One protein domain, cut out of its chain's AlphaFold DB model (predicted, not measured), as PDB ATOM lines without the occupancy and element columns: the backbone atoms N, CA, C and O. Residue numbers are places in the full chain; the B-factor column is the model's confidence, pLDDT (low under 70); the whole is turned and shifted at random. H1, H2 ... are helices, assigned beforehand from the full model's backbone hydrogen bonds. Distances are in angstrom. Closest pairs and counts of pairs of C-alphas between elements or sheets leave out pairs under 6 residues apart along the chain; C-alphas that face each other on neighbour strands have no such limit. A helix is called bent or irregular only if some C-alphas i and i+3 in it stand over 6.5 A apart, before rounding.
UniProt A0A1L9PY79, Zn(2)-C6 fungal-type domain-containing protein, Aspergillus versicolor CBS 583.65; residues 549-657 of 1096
ATOM      1  N   ASN A 549     200.519 165.926 184.572       79.38
ATOM      2  CA  ASN A 549     200.917 164.910 183.594       79.38
ATOM      3  C   ASN A 549     200.612 165.313 182.142       79.38
ATOM      4  O   ASN A 549     201.447 165.079 181.267       79.38
ATOM      5  N   CYS A 550     199.476 165.965 181.874       85.81
ATOM      6  CA  CYS A 550     199.166 166.535 180.558       85.81
ATOM      7  C   CYS A 550     200.193 167.621 180.170       85.81
ATOM      8  O   CYS A 550     200.767 167.590 179.077       85.81
ATOM      9  N   ALA A 551     200.529 168.518 181.107       83.00
ATOM     10  CA  ALA A 551     201.594 169.505 180.928       83.00
ATOM     11  C   ALA A 551     202.968 168.850 180.667       83.00
ATOM     12  O   ALA A 551     203.687 169.267 179.755       83.00
ATOM     13  N   ALA A 552     203.319 167.791 181.403       74.62
ATOM     14  CA  ALA A 552     204.549 167.028 181.192       74.62
ATOM     15  C   ALA A 552     204.575 166.300 179.834       74.62
ATOM     16  O   ALA A 552     205.629 166.213 179.206       74.62
ATOM     17  N   SER A 553     203.438 165.805 179.335       75.56
ATOM     18  CA  SER A 553     203.333 165.204 177.997       75.56
ATOM     19  C   SER A 553     203.509 166.230 176.879       75.56
ATOM     20  O   SER A 553     204.285 165.978 175.959       75.56
ATOM     21  N   MET A 554     202.908 167.417 177.000       86.75
ATOM     22  CA  MET A 554     203.146 168.529 176.069       86.75
ATOM     23  C   MET A 554     204.622 168.970 176.080       86.75
ATOM     24  O   MET A 554     205.226 169.154 175.024       86.75
ATOM     25  N   LEU A 555     205.245 169.059 177.260       80.06
ATOM     26  CA  LEU A 555     206.682 169.320 177.388       80.06
ATOM     27  C   LEU A 555     207.535 168.224 176.723       80.06
ATOM     28  O   LEU A 555     208.503 168.548 176.041       80.06
ATOM     29  N   ARG A 556     207.190 166.939 176.893       80.50
ATOM     30  CA  ARG A 556     207.905 165.812 176.266       80.50
ATOM     31  C   ARG A 556     207.797 165.824 174.741       80.50
ATOM     32  O   ARG A 556     208.806 165.558 174.097       80.50
ATOM     33  N   LEU A 557     206.630 166.154 174.181       82.19
ATOM     34  CA  LEU A 557     206.437 166.288 172.732       82.19
ATOM     35  C   LEU A 557     207.358 167.373 172.158       82.19
ATOM     36  O   LEU A 557     208.127 167.112 171.239       82.19
ATOM     37  N   ILE A 558     207.337 168.576 172.740       85.69
ATOM     38  CA  ILE A 558     208.123 169.704 172.225       85.69
ATOM     39  C   ILE A 558     209.631 169.512 172.453       85.69
ATOM     40  O   ILE A 558     210.424 169.740 171.540       85.69
ATOM     41  N   SER A 559     210.055 169.031 173.626       78.19
ATOM     42  CA  SER A 559     211.478 168.795 173.924       78.19
ATOM     43  C   SER A 559     212.118 167.673 173.100       78.19
ATOM     44  O   SER A 559     213.341 167.608 173.044       78.19
ATOM     45  N   ARG A 560     211.324 166.788 172.479       79.06
ATOM     46  CA  ARG A 560     211.809 165.716 171.589       79.06
ATOM     47  C   ARG A 560     211.681 166.038 170.099       79.06
ATOM     48  O   ARG A 560     212.157 165.247 169.296       79.06
ATOM     49  N   MET A 561     211.063 167.167 169.744       80.69
ATOM     50  CA  MET A 561     210.795 167.526 168.351       80.69
ATOM     51  C   MET A 561     212.090 167.691 167.543       80.69
ATOM     52  O   MET A 561     212.990 168.436 167.937       80.69
ATOM     53  N   GLU A 562     212.158 167.023 166.397       80.62
ATOM     54  CA  GLU A 562     213.270 167.074 165.454       80.62
ATOM     55  C   GLU A 562     213.108 168.206 164.424       80.62
ATOM     56  O   GLU A 562     212.003 168.604 164.048       80.62
ATOM     57  N   ALA A 563     214.225 168.674 163.856       78.62
ATOM     58  CA  ALA A 563     214.225 169.734 162.843       78.62
ATOM     59  C   ALA A 563     213.419 169.390 161.569       78.62
ATOM     60  O   ALA A 563     212.936 170.299 160.888       78.62
ATOM     61  N   ARG A 564     213.225 168.096 161.252       80.75
ATOM     62  CA  ARG A 564     212.344 167.654 160.151       80.75
ATOM     63  C   ARG A 564     210.864 167.933 160.430       80.75
ATOM     64  O   ARG A 564     210.147 168.336 159.522       80.75
ATOM     65  N   GLU A 565     210.418 167.800 161.678       82.88
ATOM     66  CA  GLU A 565     209.020 168.015 162.085       82.88
ATOM     67  C   GLU A 565     208.649 169.506 162.056       82.88
ATOM     68  O   GLU A 565     207.576 169.881 161.574       82.88
ATOM     69  N   MET A 566     209.585 170.367 162.470       82.88
ATOM     70  CA  MET A 566     209.506 171.830 162.319       82.88
ATOM     71  C   MET A 566     209.505 172.279 160.843       82.88
ATOM     72  O   MET A 566     209.114 173.404 160.529       82.88
ATOM     73  N   GLY A 567     209.960 171.413 159.932       79.44
ATOM     74  CA  GLY A 567     209.985 171.632 158.484       79.44
ATOM     75  C   GLY A 567     208.683 171.291 157.748       79.44
ATOM     76  O   GLY A 567     208.621 171.495 156.539       79.44
ATOM     77  N   THR A 568     207.664 170.775 158.441       87.56
ATOM     78  CA  THR A 568     206.356 170.417 157.860       87.56
ATOM     79  C   THR A 568     205.360 171.588 157.887       87.56
ATOM     80  O   THR A 568     205.622 172.624 158.501       87.56
ATOM     81  N   PHE A 569     204.201 171.454 157.231       89.69
ATOM     82  CA  PHE A 569     203.108 172.417 157.395       89.69
ATOM     83  C   PHE A 569     202.458 172.298 158.780       89.69
ATOM     84  O   PHE A 569     202.017 171.223 159.189       89.69
ATOM     85  N   TRP A 570     202.329 173.440 159.453       92.00
ATOM     86  CA  TRP A 570     201.609 173.606 160.713       92.00
ATOM     87  C   TRP A 570     200.534 174.681 160.546       92.00
ATOM     88  O   TRP A 570     200.811 175.763 160.025       92.00
ATOM     89  N   TYR A 571     199.321 174.426 161.041       93.75
ATOM     90  CA  TYR A 571     198.244 175.418 161.011       93.75
ATOM     91  C   TYR A 571     198.644 176.659 161.820       93.75
ATOM     92  O   TYR A 571     199.000 176.554 162.994       93.75
ATOM     93  N   SER A 572     198.538 177.847 161.222       92.62
ATOM     94  CA  SER A 572     198.960 179.123 161.830       92.62
ATOM     95  C   SER A 572     198.406 179.369 163.250       92.62
ATOM     96  O   SER A 572     199.107 179.918 164.103       92.62
ATOM     97  N   TRP A 573     197.191 178.908 163.569       93.62
ATOM     98  CA  TRP A 573     196.620 179.034 164.916       93.62
ATOM     99  C   TRP A 573     197.374 178.242 166.006       93.62
ATOM    100  O   TRP A 573     197.226 178.564 167.188       93.62
ATOM    101  N   CYS A 574     198.251 177.289 165.658       94.12
ATOM    102  CA  CYS A 574     199.103 176.566 166.616       94.12
ATOM    103  C   CYS A 574     199.992 177.512 167.445       94.12
ATOM    104  O   CYS A 574     200.259 177.238 168.614       94.12
ATOM    105  N   ARG A 575     200.346 178.684 166.897       93.12
ATOM    106  CA  ARG A 575     201.019 179.794 167.599       93.12
ATOM    107  C   ARG A 575     200.259 180.263 168.851       93.12
ATOM    108  O   ARG A 575     200.852 180.511 169.902       93.12
ATOM    109  N   ILE A 576     198.926 180.327 168.772       94.31
ATOM    110  CA  ILE A 576     198.036 180.624 169.912       94.31
ATOM    111  C   ILE A 576     197.945 179.407 170.850       94.31
ATOM    112  O   ILE A 576     197.789 179.563 172.063       94.31
ATOM    113  N   GLY A 577     198.107 178.195 170.311       95.31
ATOM    114  CA  GLY A 577     198.267 176.956 171.073       95.31
ATOM    115  C   GLY A 577     199.476 176.999 172.014       95.31
ATOM    116  O   GLY A 577     199.314 176.798 173.215       95.31
ATOM    117  N   PHE A 578     200.664 177.372 171.522       95.62
ATOM    118  CA  PHE A 578     201.865 177.522 172.363       95.62
ATOM    119  C   PHE A 578     201.659 178.552 173.486       95.62
ATOM    120  O   PHE A 578     202.016 178.305 174.640       95.62
ATOM    121  N   ALA A 579     200.997 179.675 173.191       95.00
ATOM    122  CA  ALA A 579     200.606 180.655 174.204       95.00
ATOM    123  C   ALA A 579     199.553 180.123 175.191       95.00
ATOM    124  O   ALA A 579     199.594 180.455 176.377       95.00
ATOM    125  N   THR A 580     198.637 179.265 174.744       96.06
ATOM    126  CA  THR A 580     197.674 178.568 175.606       96.06
ATOM    127  C   THR A 580     198.374 177.614 176.574       96.06
ATOM    128  O   THR A 580     198.052 177.636 177.763       96.06
ATOM    129  N   VAL A 581     199.376 176.856 176.116       96.44
ATOM    130  CA  VAL A 581     200.198 175.988 176.978       96.44
ATOM    131  C   VAL A 581     201.007 176.814 177.979       96.44
ATOM    132  O   VAL A 581     200.950 176.523 179.170       96.44
ATOM    133  N   SER A 582     201.676 177.896 177.562       95.69
ATOM    134  CA  SER A 582     202.379 178.794 178.498       95.69
ATOM    135  C   SER A 582     201.461 179.331 179.604       95.69
ATOM    136  O   SER A 582     201.847 179.359 180.771       95.69
ATOM    137  N   ASN A 583     200.221 179.701 179.266       93.94
ATOM    138  CA  ASN A 583     199.229 180.126 180.256       93.94
ATOM    139  C   ASN A 583     198.724 178.972 181.145       93.94
ATOM    140  O   ASN A 583     198.365 179.219 182.291       93.94
ATOM    141  N   PHE A 584     198.701 177.725 180.663       95.38
ATOM    142  CA  PHE A 584     198.366 176.544 181.472       95.38
ATOM    143  C   PHE A 584     199.477 176.184 182.467       95.38
ATOM    144  O   PHE A 584     199.190 175.944 183.636       95.38
ATOM    145  N   MET A 585     200.742 176.245 182.043       93.69
ATOM    146  CA  MET A 585     201.907 176.073 182.922       93.69
ATOM    147  C   MET A 585     201.892 177.102 184.066       93.69
ATOM    148  O   MET A 585     202.093 176.750 185.227       93.69
ATOM    149  N   LEU A 586     201.585 178.369 183.753       92.44
ATOM    150  CA  LEU A 586     201.397 179.413 184.764       92.44
ATOM    151  C   LEU A 586     200.162 179.167 185.643       92.44
ATOM    152  O   LEU A 586     200.243 179.394 186.846       92.44
ATOM    153  N   LEU A 587     199.047 178.678 185.088       91.81
ATOM    154  CA  LEU A 587     197.836 178.360 185.854       91.81
ATOM    155  C   LEU A 587     198.121 177.314 186.943       91.81
ATOM    156  O   LEU A 587     197.770 177.543 188.097       91.81
ATOM    157  N   LEU A 588     198.821 176.227 186.596       91.19
ATOM    158  CA  LEU A 588     199.231 175.181 187.542       91.19
ATOM    159  C   LEU A 588     200.095 175.736 188.687       91.19
ATOM    160  O   LEU A 588     199.927 175.329 189.831       91.19
ATOM    161  N   LEU A 589     200.984 176.695 188.404       90.69
ATOM    162  CA  LEU A 589     201.842 177.329 189.413       90.69
ATOM    163  C   LEU A 589     201.082 178.326 190.301       90.69
ATOM    164  O   LEU A 589     201.281 178.355 191.512       90.69
ATOM    165  N   VAL A 590     200.205 179.138 189.710       87.44
ATOM    166  CA  VAL A 590     199.425 180.175 190.409       87.44
ATOM    167  C   VAL A 590     198.293 179.570 191.253       87.44
ATOM    168  O   VAL A 590     197.923 180.151 192.271       87.44
ATOM    169  N   GLN A 591     197.764 178.405 190.863       84.94
ATOM    170  CA  GLN A 591     196.689 177.684 191.563       84.94
ATOM    171  C   GLN A 591     197.168 176.443 192.344       84.94
ATOM    172  O   GLN A 591     196.338 175.661 192.806       84.94
ATOM    173  N   ALA A 592     198.475 176.238 192.517       84.88
ATOM    174  CA  ALA A 592     198.997 175.086 193.252       84.88
ATOM    175  C   ALA A 592     198.508 175.069 194.722       84.88
ATOM    176  O   ALA A 592     198.825 175.994 195.478       84.88
ATOM    177  N   PRO A 593     197.788 174.027 195.186       79.56
ATOM    178  CA  PRO A 593     197.201 174.029 196.529       79.56
ATOM    179  C   PRO A 593     198.230 173.797 197.639       79.56
ATOM    180  O   PRO A 593     197.996 174.194 198.775       79.56
ATOM    181  N   THR A 594     199.371 173.175 197.327       82.06
ATOM    182  CA  THR A 594     200.432 172.860 198.293       82.06
ATOM    183  C   THR A 594     201.785 173.389 197.831       82.06
ATOM    184  O   THR A 594     202.013 173.654 196.647       82.06
ATOM    185  N   LYS A 595     202.720 173.501 198.781       79.06
ATOM    186  CA  LYS A 595     204.122 173.867 198.527       79.06
ATOM    187  C   LYS A 595     204.806 172.902 197.547       79.06
ATOM    188  O   LYS A 595     205.627 173.324 196.738       79.06
ATOM    189  N   GLU A 596     204.430 171.623 197.573       77.88
ATOM    190  CA  GLU A 596     204.975 170.605 196.673       77.88
ATOM    191  C   GLU A 596     204.473 170.774 195.231       77.88
ATOM    192  O   GLU A 596     205.292 170.879 194.317       77.88
ATOM    193  N   HIS A 597     203.156 170.901 195.021       81.06
ATOM    194  CA  HIS A 597     202.590 171.195 193.697       81.06
ATOM    195  C   HIS A 597     203.151 172.506 193.130       81.06
ATOM    196  O   HIS A 597     203.492 172.580 191.951       81.06
ATOM    197  N   ALA A 598     203.359 173.523 193.972       83.81
ATOM    198  CA  ALA A 598     203.985 174.771 193.547       83.81
ATOM    199  C   ALA A 598     205.432 174.543 193.065       83.81
ATOM    200  O   ALA A 598     205.838 175.102 192.047       83.81
ATOM    201  N   LEU A 599     206.210 173.685 193.738       78.38
ATOM    202  CA  LEU A 599     207.565 173.317 193.307       78.38
ATOM    203  C   LEU A 599     207.563 172.496 192.010       78.38
ATOM    204  O   LEU A 599     208.419 172.731 191.154       78.38
ATOM    205  N   ARG A 600     206.622 171.558 191.838       78.44
ATOM    206  CA  ARG A 600     206.440 170.784 190.594       78.44
ATOM    207  C   ARG A 600     206.086 171.704 189.424       78.44
ATOM    208  O   ARG A 600     206.773 171.703 188.403       78.44
ATOM    209  N   ALA A 601     205.097 172.577 189.603       84.88
ATOM    210  CA  ALA A 601     204.681 173.549 188.599       84.88
ATOM    211  C   ALA A 601     205.768 174.600 188.292       84.88
ATOM    212  O   ALA A 601     205.955 174.952 187.129       84.88
ATOM    213  N   LYS A 602     206.566 175.042 189.281       85.06
ATOM    214  CA  LYS A 602     207.733 175.921 189.048       85.06
ATOM    215  C   LYS A 602     208.791 175.225 188.181       85.06
ATOM    216  O   LYS A 602     209.374 175.874 187.312       85.06
ATOM    217  N   ARG A 603     209.001 173.908 188.353       79.06
ATOM    218  CA  ARG A 603     209.848 173.096 187.455       79.06
ATOM    219  C   ARG A 603     209.246 172.997 186.049       79.06
ATOM    220  O   ARG A 603     209.965 173.264 185.091       79.06
ATOM    221  N   LEU A 604     207.950 172.697 185.908       82.50
ATOM    222  CA  LEU A 604     207.268 172.644 184.603       82.50
ATOM    223  C   LEU A 604     207.369 173.977 183.840       82.50
ATOM    224  O   LEU A 604     207.790 173.984 182.686       82.50
ATOM    225  N   VAL A 605     207.092 175.110 184.496       89.44
ATOM    226  CA  VAL A 605     207.253 176.467 183.935       89.44
ATOM    227  C   VAL A 605     208.692 176.728 183.472       89.44
ATOM    228  O   VAL A 605     208.895 177.250 182.376       89.44
ATOM    229  N   TYR A 606     209.695 176.348 184.268       83.81
ATOM    230  CA  TYR A 606     211.106 176.534 183.916       83.81
ATOM    231  C   TYR A 606     211.551 175.652 182.738       83.81
ATOM    232  O   TYR A 606     212.227 176.142 181.830       83.81
ATOM    233  N   MET A 607     211.163 174.373 182.727       78.94
ATOM    234  CA  MET A 607     211.490 173.443 181.643       78.94
ATOM    235  C   MET A 607     210.779 173.831 180.344       78.94
ATOM    236  O   MET A 607     211.412 173.841 179.294       78.94
ATOM    237  N   TRP A 608     209.510 174.241 180.413       90.81
ATOM    238  CA  TRP A 608     208.762 174.770 179.270       90.81
ATOM    239  C   TRP A 608     209.409 176.044 178.709       90.81
ATOM    240  O   TRP A 608     209.604 176.154 177.502       90.81
ATOM    241  N   GLN A 609     209.855 176.969 179.571       90.38
ATOM    242  CA  GLN A 609     210.623 178.139 179.131       90.38
ATOM    243  C   GLN A 609     211.928 177.743 178.415       90.38
ATOM    244  O   GLN A 609     212.288 178.388 177.433       90.38
ATOM    245  N   GLN A 610     212.638 176.707 178.875       84.38
ATOM    246  CA  GLN A 610     213.869 176.259 178.214       84.38
ATOM    247  C   GLN A 610     213.573 175.535 176.893       84.38
ATOM    248  O   GLN A 610     214.246 175.827 175.912       84.38
ATOM    249  N   ALA A 611     212.538 174.690 176.830       81.69
ATOM    250  CA  ALA A 611     212.111 174.011 175.604       81.69
ATOM    251  C   ALA A 611     211.729 175.012 174.501       81.69
ATOM    252  O   ALA A 611     212.211 174.905 173.377       81.69
ATOM    253  N   LEU A 612     210.952 176.051 174.834       87.19
ATOM    254  CA  LEU A 612     210.631 177.130 173.891       87.19
ATOM    255  C   LEU A 612     211.880 177.923 173.446       87.19
ATOM    256  O   LEU A 612     211.929 178.407 172.320       87.19
ATOM    257  N   ARG A 613     212.906 178.055 174.302       84.19
ATOM    258  CA  ARG A 613     214.173 178.754 173.987       84.19
ATOM    259  C   ARG A 613     215.173 177.927 173.180       84.19
ATOM    260  O   ARG A 613     216.025 178.520 172.518       84.19
ATOM    261  N   SER A 614     215.147 176.601 173.293       78.94
ATOM    262  CA  SER A 614     216.001 175.710 172.504       78.94
ATOM    263  C   SER A 614     215.369 175.432 171.145       78.94
ATOM    264  O   SER A 614     216.006 175.687 170.127       78.94
ATOM    265  N   GLN A 615     214.104 175.004 171.135       79.00
ATOM    266  CA  GLN A 615     213.387 174.571 169.934       79.00
ATOM    267  C   GLN A 615     212.838 175.737 169.096       79.00
ATOM    268  O   GLN A 615     212.672 175.595 167.892       79.00
ATOM    269  N   GLY A 616     212.614 176.915 169.690       66.44
ATOM    270  CA  GLY A 616     212.221 178.123 168.950       66.44
ATOM    271  C   GLY A 616     213.348 178.761 168.123       66.44
ATOM    272  O   GLY A 616     213.107 179.728 167.403       66.44
ATOM    273  N   ARG A 617     214.593 178.258 168.196       71.25
ATOM    274  CA  ARG A 617     215.737 178.818 167.451       71.25
ATOM    275  C   ARG A 617     215.593 178.587 165.945       71.25
ATOM    276  O   ARG A 617     216.028 177.566 165.425       71.25
ATOM    277  N   GLY A 618     215.032 179.576 165.251       67.06
ATOM    278  CA  GLY A 618     214.747 179.506 163.815       67.06
ATOM    279  C   GLY A 618     213.352 178.967 163.484       67.06
ATOM    280  O   GLY A 618     213.110 178.604 162.334       67.06
ATOM    281  N   TRP A 619     212.438 178.916 164.461       83.56
ATOM    282  CA  TRP A 619     211.037 178.557 164.237       83.56
ATOM    283  C   TRP A 619     210.087 179.435 165.065       83.56
ATOM    284  O   TRP A 619     209.640 179.076 166.156       83.56
ATOM    285  N   ASP A 620     209.752 180.593 164.491       85.50
ATOM    286  CA  ASP A 620     208.978 181.686 165.101       85.50
ATOM    287  C   ASP A 620     207.592 181.284 165.672       85.50
ATOM    288  O   ASP A 620     206.966 182.039 166.420       85.50
ATOM    289  N   MET A 621     207.067 180.093 165.352       88.50
ATOM    290  CA  MET A 621     205.748 179.636 165.821       88.50
ATOM    291  C   MET A 621     205.653 179.528 167.357       88.50
ATOM    292  O   MET A 621     204.556 179.613 167.917       88.50
ATOM    293  N   MET A 622     206.789 179.394 168.048       91.00
ATOM    294  CA  MET A 622     206.859 179.362 169.512       91.00
ATOM    295  C   MET A 622     206.863 180.754 170.178       91.00
ATOM    296  O   MET A 622     206.587 180.847 171.380       91.00
ATOM    297  N   ASP A 623     207.136 181.841 169.444       90.69
ATOM    298  CA  ASP A 623     207.516 183.136 170.035       90.69
ATOM    299  C   ASP A 623     206.415 183.792 170.866       90.69
ATOM    300  O   ASP A 623     206.675 184.248 171.981       90.69
ATOM    301  N   LEU A 624     205.162 183.779 170.396       92.06
ATOM    302  CA  LEU A 624     204.021 184.254 171.190       92.06
ATOM    303  C   LEU A 624     203.919 183.503 172.531       92.06
ATOM    304  O   LEU A 624     203.603 184.100 173.562       92.06
ATOM    305  N   GLY A 625     204.209 182.198 172.532       92.44
ATOM    306  CA  GLY A 625     204.222 181.370 173.736       92.44
ATOM    307  C   GLY A 625     205.359 181.726 174.686       92.44
ATOM    308  O   GLY A 625     205.132 181.840 175.895       92.44
ATOM    309  N   LEU A 626     206.557 181.958 174.148       92.56
ATOM    310  CA  LEU A 626     207.743 182.329 174.915       92.56
ATOM    311  C   LEU A 626     207.632 183.745 175.495       92.56
ATOM    312  O   LEU A 626     207.961 183.966 176.660       92.56
ATOM    313  N   ILE A 627     207.127 184.705 174.724       90.50
ATOM    314  CA  ILE A 627     207.032 186.115 175.123       90.50
ATOM    315  C   ILE A 627     205.895 186.342 176.120       90.50
ATOM    316  O   ILE A 627     206.082 187.083 177.086       90.50
ATOM    317  N   ARG A 628     204.757 185.643 175.992       88.62
ATOM    318  CA  ARG A 628     203.705 185.667 177.028       88.62
ATOM    319  C   ARG A 628     204.198 185.093 178.359       88.62
ATOM    320  O   ARG A 628     203.910 185.673 179.404       88.62
ATOM    321  N   LEU A 629     204.986 184.016 178.318       91.62
ATOM    322  CA  LEU A 629     205.603 183.416 179.504       91.62
ATOM    323  C   LEU A 629     206.654 184.347 180.134       91.62
ATOM    324  O   LEU A 629     206.610 184.620 181.332       91.62
ATOM    325  N   ASN A 630     207.568 184.885 179.321       89.31
ATOM    326  CA  ASN A 630     208.620 185.797 179.770       89.31
ATOM    327  C   ASN A 630     208.065 187.124 180.303       89.31
ATOM    328  O   ASN A 630     208.650 187.666 181.234       89.31
ATOM    329  N   GLY A 631     206.950 187.635 179.774       85.56
ATOM    330  CA  GLY A 631     206.304 188.848 180.285       85.56
ATOM    331  C   GLY A 631     205.801 188.681 181.722       85.56
ATOM    332  O   GLY A 631     206.147 189.477 182.592       85.56
ATOM    333  N   ALA A 632     205.058 187.603 181.996       84.19
ATOM    334  CA  ALA A 632     204.565 187.295 183.341       84.19
ATOM    335  C   ALA A 632     205.703 186.989 184.337       84.19
ATOM    336  O   ALA A 632     205.648 187.396 185.496       84.19
ATOM    337  N   LEU A 633     206.757 186.298 183.887       85.12
ATOM    338  CA  LEU A 633     207.935 186.018 184.715       85.12
ATOM    339  C   LEU A 633     208.791 187.272 184.965       85.12
ATOM    340  O   LEU A 633     209.271 187.459 186.079       85.12
ATOM    341  N   GLY A 634     208.968 188.129 183.957       80.94
ATOM    342  CA  GLY A 634     209.837 189.311 183.996       80.94
ATOM    343  C   GLY A 634     209.269 190.485 184.793       80.94
ATOM    344  O   GLY A 634     210.030 191.198 185.438       80.94
ATOM    345  N   LEU A 635     207.941 190.645 184.824       82.19
ATOM    346  CA  LEU A 635     207.265 191.547 185.769       82.19
ATOM    347  C   LEU A 635     207.307 191.022 187.216       82.19
ATOM    348  O   LEU A 635     207.073 191.783 188.155       82.19
ATOM    349  N   GLY A 636     207.600 189.733 187.402       80.94
ATOM    350  CA  GLY A 636     207.477 189.015 188.664       80.94
ATOM    351  C   GLY A 636     206.048 188.515 188.884       80.94
ATOM    352  O   GLY A 636     205.089 189.290 188.917       80.94
ATOM    353  N   LEU A 637     205.888 187.205 189.093       83.94
ATOM    354  CA  LEU A 637     204.563 186.596 189.268       83.94
ATOM    355  C   LEU A 637     203.829 187.134 190.509       83.94
ATOM    356  O   LEU A 637     202.615 187.286 190.462       83.94
ATOM    357  N   ALA A 638     204.547 187.486 191.583       80.12
ATOM    358  CA  ALA A 638     203.963 188.089 192.788       80.12
ATOM    359  C   ALA A 638     203.473 189.539 192.588       80.12
ATOM    360  O   ALA A 638     202.593 189.985 193.320       80.12
ATOM    361  N   ASN A 639     203.999 190.249 191.583       79.44
ATOM    362  CA  ASN A 639     203.517 191.573 191.168       79.44
ATOM    363  C   ASN A 639     202.357 191.467 190.161       79.44
ATOM    364  O   ASN A 639     201.577 192.402 190.005       79.44
ATOM    365  N   THR A 640     202.256 190.329 189.463       80.12
ATOM    366  CA  THR A 640     201.290 190.085 188.377       80.12
ATOM    367  C   THR A 640     200.018 189.374 188.864       80.12
ATOM    368  O   THR A 640     198.950 189.549 188.279       80.12
ATOM    369  N   TYR A 641     200.107 188.571 189.933       83.06
ATOM    370  CA  TYR A 641     199.027 187.712 190.428       83.06
ATOM    371  C   TYR A 641     198.899 187.760 191.959       83.06
ATOM    372  O   TYR A 641     199.882 187.885 192.688       83.06
ATOM    373  N   TYR A 642     197.680 187.564 192.472       79.38
ATOM    374  CA  TYR A 642     197.430 187.412 193.910       79.38
ATOM    375  C   TYR A 642     197.832 186.013 194.403       79.38
ATOM    376  O   TYR A 642     197.002 185.112 194.487       79.38
ATOM    377  N   LEU A 643     199.114 185.837 194.729       81.56
ATOM    378  CA  LEU A 643     199.670 184.542 195.138       81.56
ATOM    379  C   LEU A 643     199.492 184.248 196.644       81.56
ATOM    380  O   LEU A 643     199.823 185.124 197.457       81.56
ATOM    381  N   PRO A 644     199.052 183.027 197.021       78.56
ATOM    382  CA  PRO A 644     199.148 182.474 198.377       78.56
ATOM    383  C   PRO A 644     200.576 182.458 198.943       78.56
ATOM    384  O   PRO A 644     201.549 182.422 198.187       78.56
ATOM    385  N   LEU A 645     200.704 182.437 200.275       77.62
ATOM    386  CA  LEU A 645     201.997 182.537 200.966       77.62
ATOM    387  C   LEU A 645     202.961 181.402 200.587       77.62
ATOM    388  O   LEU A 645     204.098 181.679 200.223       77.62
ATOM    389  N   HIS A 646     202.494 180.149 200.549       79.69
ATOM    390  CA  HIS A 646     203.331 179.000 200.180       79.69
ATOM    391  C   HIS A 646     203.832 179.059 198.730       79.69
ATOM    392  O   HIS A 646     204.918 178.561 198.443       79.69
ATOM    393  N   ILE A 647     203.084 179.690 197.815       84.06
ATOM    394  CA  ILE A 647     203.552 179.939 196.444       84.06
ATOM    395  C   ILE A 647     204.580 181.077 196.432       84.06
ATOM    396  O   ILE A 647     205.581 180.951 195.734       84.06
ATOM    397  N   ARG A 648     204.401 182.148 197.222       81.50
ATOM    398  CA  ARG A 648     205.421 183.210 197.370       81.50
ATOM    399  C   ARG A 648     206.729 182.638 197.904       81.50
ATOM    400  O   ARG A 648     207.745 182.763 197.236       81.50
ATOM    401  N   GLU A 649     206.682 181.877 198.997       79.81
ATOM    402  CA  GLU A 649     207.838 181.135 199.517       79.81
ATOM    403  C   GLU A 649     208.499 180.262 198.445       79.81
ATOM    404  O   GLU A 649     209.722 180.194 198.371       79.81
ATOM    405  N   VAL A 650     207.710 179.596 197.595       80.44
ATOM    406  CA  VAL A 650     208.219 178.762 196.497       80.44
ATOM    407  C   VAL A 650     208.782 179.582 195.341       80.44
ATOM    408  O   VAL A 650     209.620 179.061 194.612       80.44
ATOM    409  N   LEU A 651     208.400 180.846 195.158       79.88
ATOM    410  CA  LEU A 651     209.003 181.754 194.180       79.88
ATOM    411  C   LEU A 651     210.284 182.409 194.707       79.88
ATOM    412  O   LEU A 651     211.289 182.380 193.990       79.88
ATOM    413  N   ASP A 652     210.229 182.929 195.934       67.12
ATOM    414  CA  ASP A 652     211.279 183.682 196.626       67.12
ATOM    415  C   ASP A 652     212.411 182.774 197.122       67.12
ATOM    416  O   ASP A 652     213.586 183.158 197.092       67.12
ATOM    417  N   SER A 653     212.103 181.517 197.472       56.97
ATOM    418  CA  SER A 653     213.132 180.484 197.426       56.97
ATOM    419  C   SER A 653     213.652 180.404 195.996       56.97
ATOM    420  O   SER A 653     212.933 180.086 195.039       56.97
ATOM    421  N   LYS A 654     214.952 180.689 195.849       44.38
ATOM    422  CA  LYS A 654     215.710 180.350 194.644       44.38
ATOM    423  C   LYS A 654     215.293 178.935 194.257       44.38
ATOM    424  O   LYS A 654     215.320 178.056 195.118       44.38
ATOM    425  N   ILE A 655     214.903 178.717 192.992       41.97
ATOM    426  CA  ILE A 655     214.808 177.342 192.472       41.97
ATOM    427  C   ILE A 655     216.124 176.687 192.892       41.97
ATOM    428  O   ILE A 655     217.158 177.285 192.562       41.97
ATOM    429  N   PRO A 656     216.115 175.573 193.652       39.53
ATOM    430  CA  PRO A 656     217.348 174.900 194.007       39.53
ATOM    431  C   PRO A 656     218.086 174.676 192.703       39.53
ATOM    432  O   PRO A 656     217.575 173.994 191.810       39.53
ATOM    433  N   LYS A 657     219.221 175.361 192.533       38.41
ATOM    434  CA  LYS A 657     220.041 175.123 191.362       38.41
ATOM    435  C   LYS A 657     220.467 173.675 191.514       38.41
ATOM    436  O   LYS A 657     221.261 173.359 192.392       38.41
TER     437      LYS A 657
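What this domain is: This is residues 549 to 657 of the 1096 residues of the protein "Zn(2)-C6 fungal-type domain-containing protein" of Aspergillus versicolor CBS 583.65 (UniProt A0A1L9PY79). Three helices, H2, H3 and H4, run up and down side by side as a bundle, with H1 packed on H3 on the side away from H4, and H6 set at the end of the bundle where H2 ends and H3 begins. The long link of residues 561 to 573 loops round the other end, from H1 to H2. The printed part has 109 residues with six named helices, H1 to H6 in order, and no named strand; its class is all helix. It is compact, with a radius of gyration of the C-alphas of 14.4 A, and only just elongated, spanning 45 by 23 by 22 A.

How they stand to each other: H3, residues 595 to 615, is the hub and touches four other helices. H2, residues 574 to 590, forms a helical hairpin with it, at a shallow tilt of 25 degrees, opposite ways; the closest C-alphas, of Leu 589 and Ala 601, are 4.8 A apart. H4, residues 620 to 634, forms a second helical hairpin with H3, at a steep tilt of 40 degrees; H3 touches it with residues 609 to 613 alone, closest at the C-alphas of Leu 612 and Leu 626, 6.0 A. H2 and H4 touch and run the same way at a shallow tilt of 25 degrees, the closest C-alphas, of Ala 579 and Gly 625, being 3.7 A apart. H1, residues 549 to 560, touches H3 at a shallow tilt of 24 degrees, the same way, closest at the C-alphas of Ser 559 and Ala 611, 5.5 A. It only just touches H2, with 3 pairs of C-alphas within 8 A and with residue 551 alone; H1 and H4 are apart. H6, residues 645 to 652, touches residues 595 to 602 of H3 alone, at a tilt of 38 degrees, only just steep; the C-alphas of Lys 595 and His 646 are closest, 5.5 A. H5, residues 637 to 640, is close to H4 and to H6 but not clearly touching either, with closest C-alphas 6.6 A and 6.9 A apart. Every O i to N i+4 pair is within hydrogen-bond range in H1, H2, H3 and H6, and 9 of 11 are in H4; H5 is too short for such a pair.

Where its parts are: H3 is the longest helix, 30.1 A from C-alpha 595 at (204.122, 173.867, 198.527) to C-alpha 615 at (213.387, 174.571, 169.934). H2 is 24.1 A long, H4 20.4 A, H1 16.2 A and H6 10.3 A. H4 is irregular: C-alphas 621 and 624 are 7.3 A apart. H1 begins at C-alpha 549, (200.917, 164.910, 183.594).

The domain as a whole: The C-alphas farthest apart, of Thr 568 and Leu 645, are 45.0 A from each other. The printed part has no cut. The link from H1 to H2, 13 residues, is long; the other four links are tight. Mean pLDDT of the printed part is 82.8; residues 616, 618 and 652 to 657 are under 70.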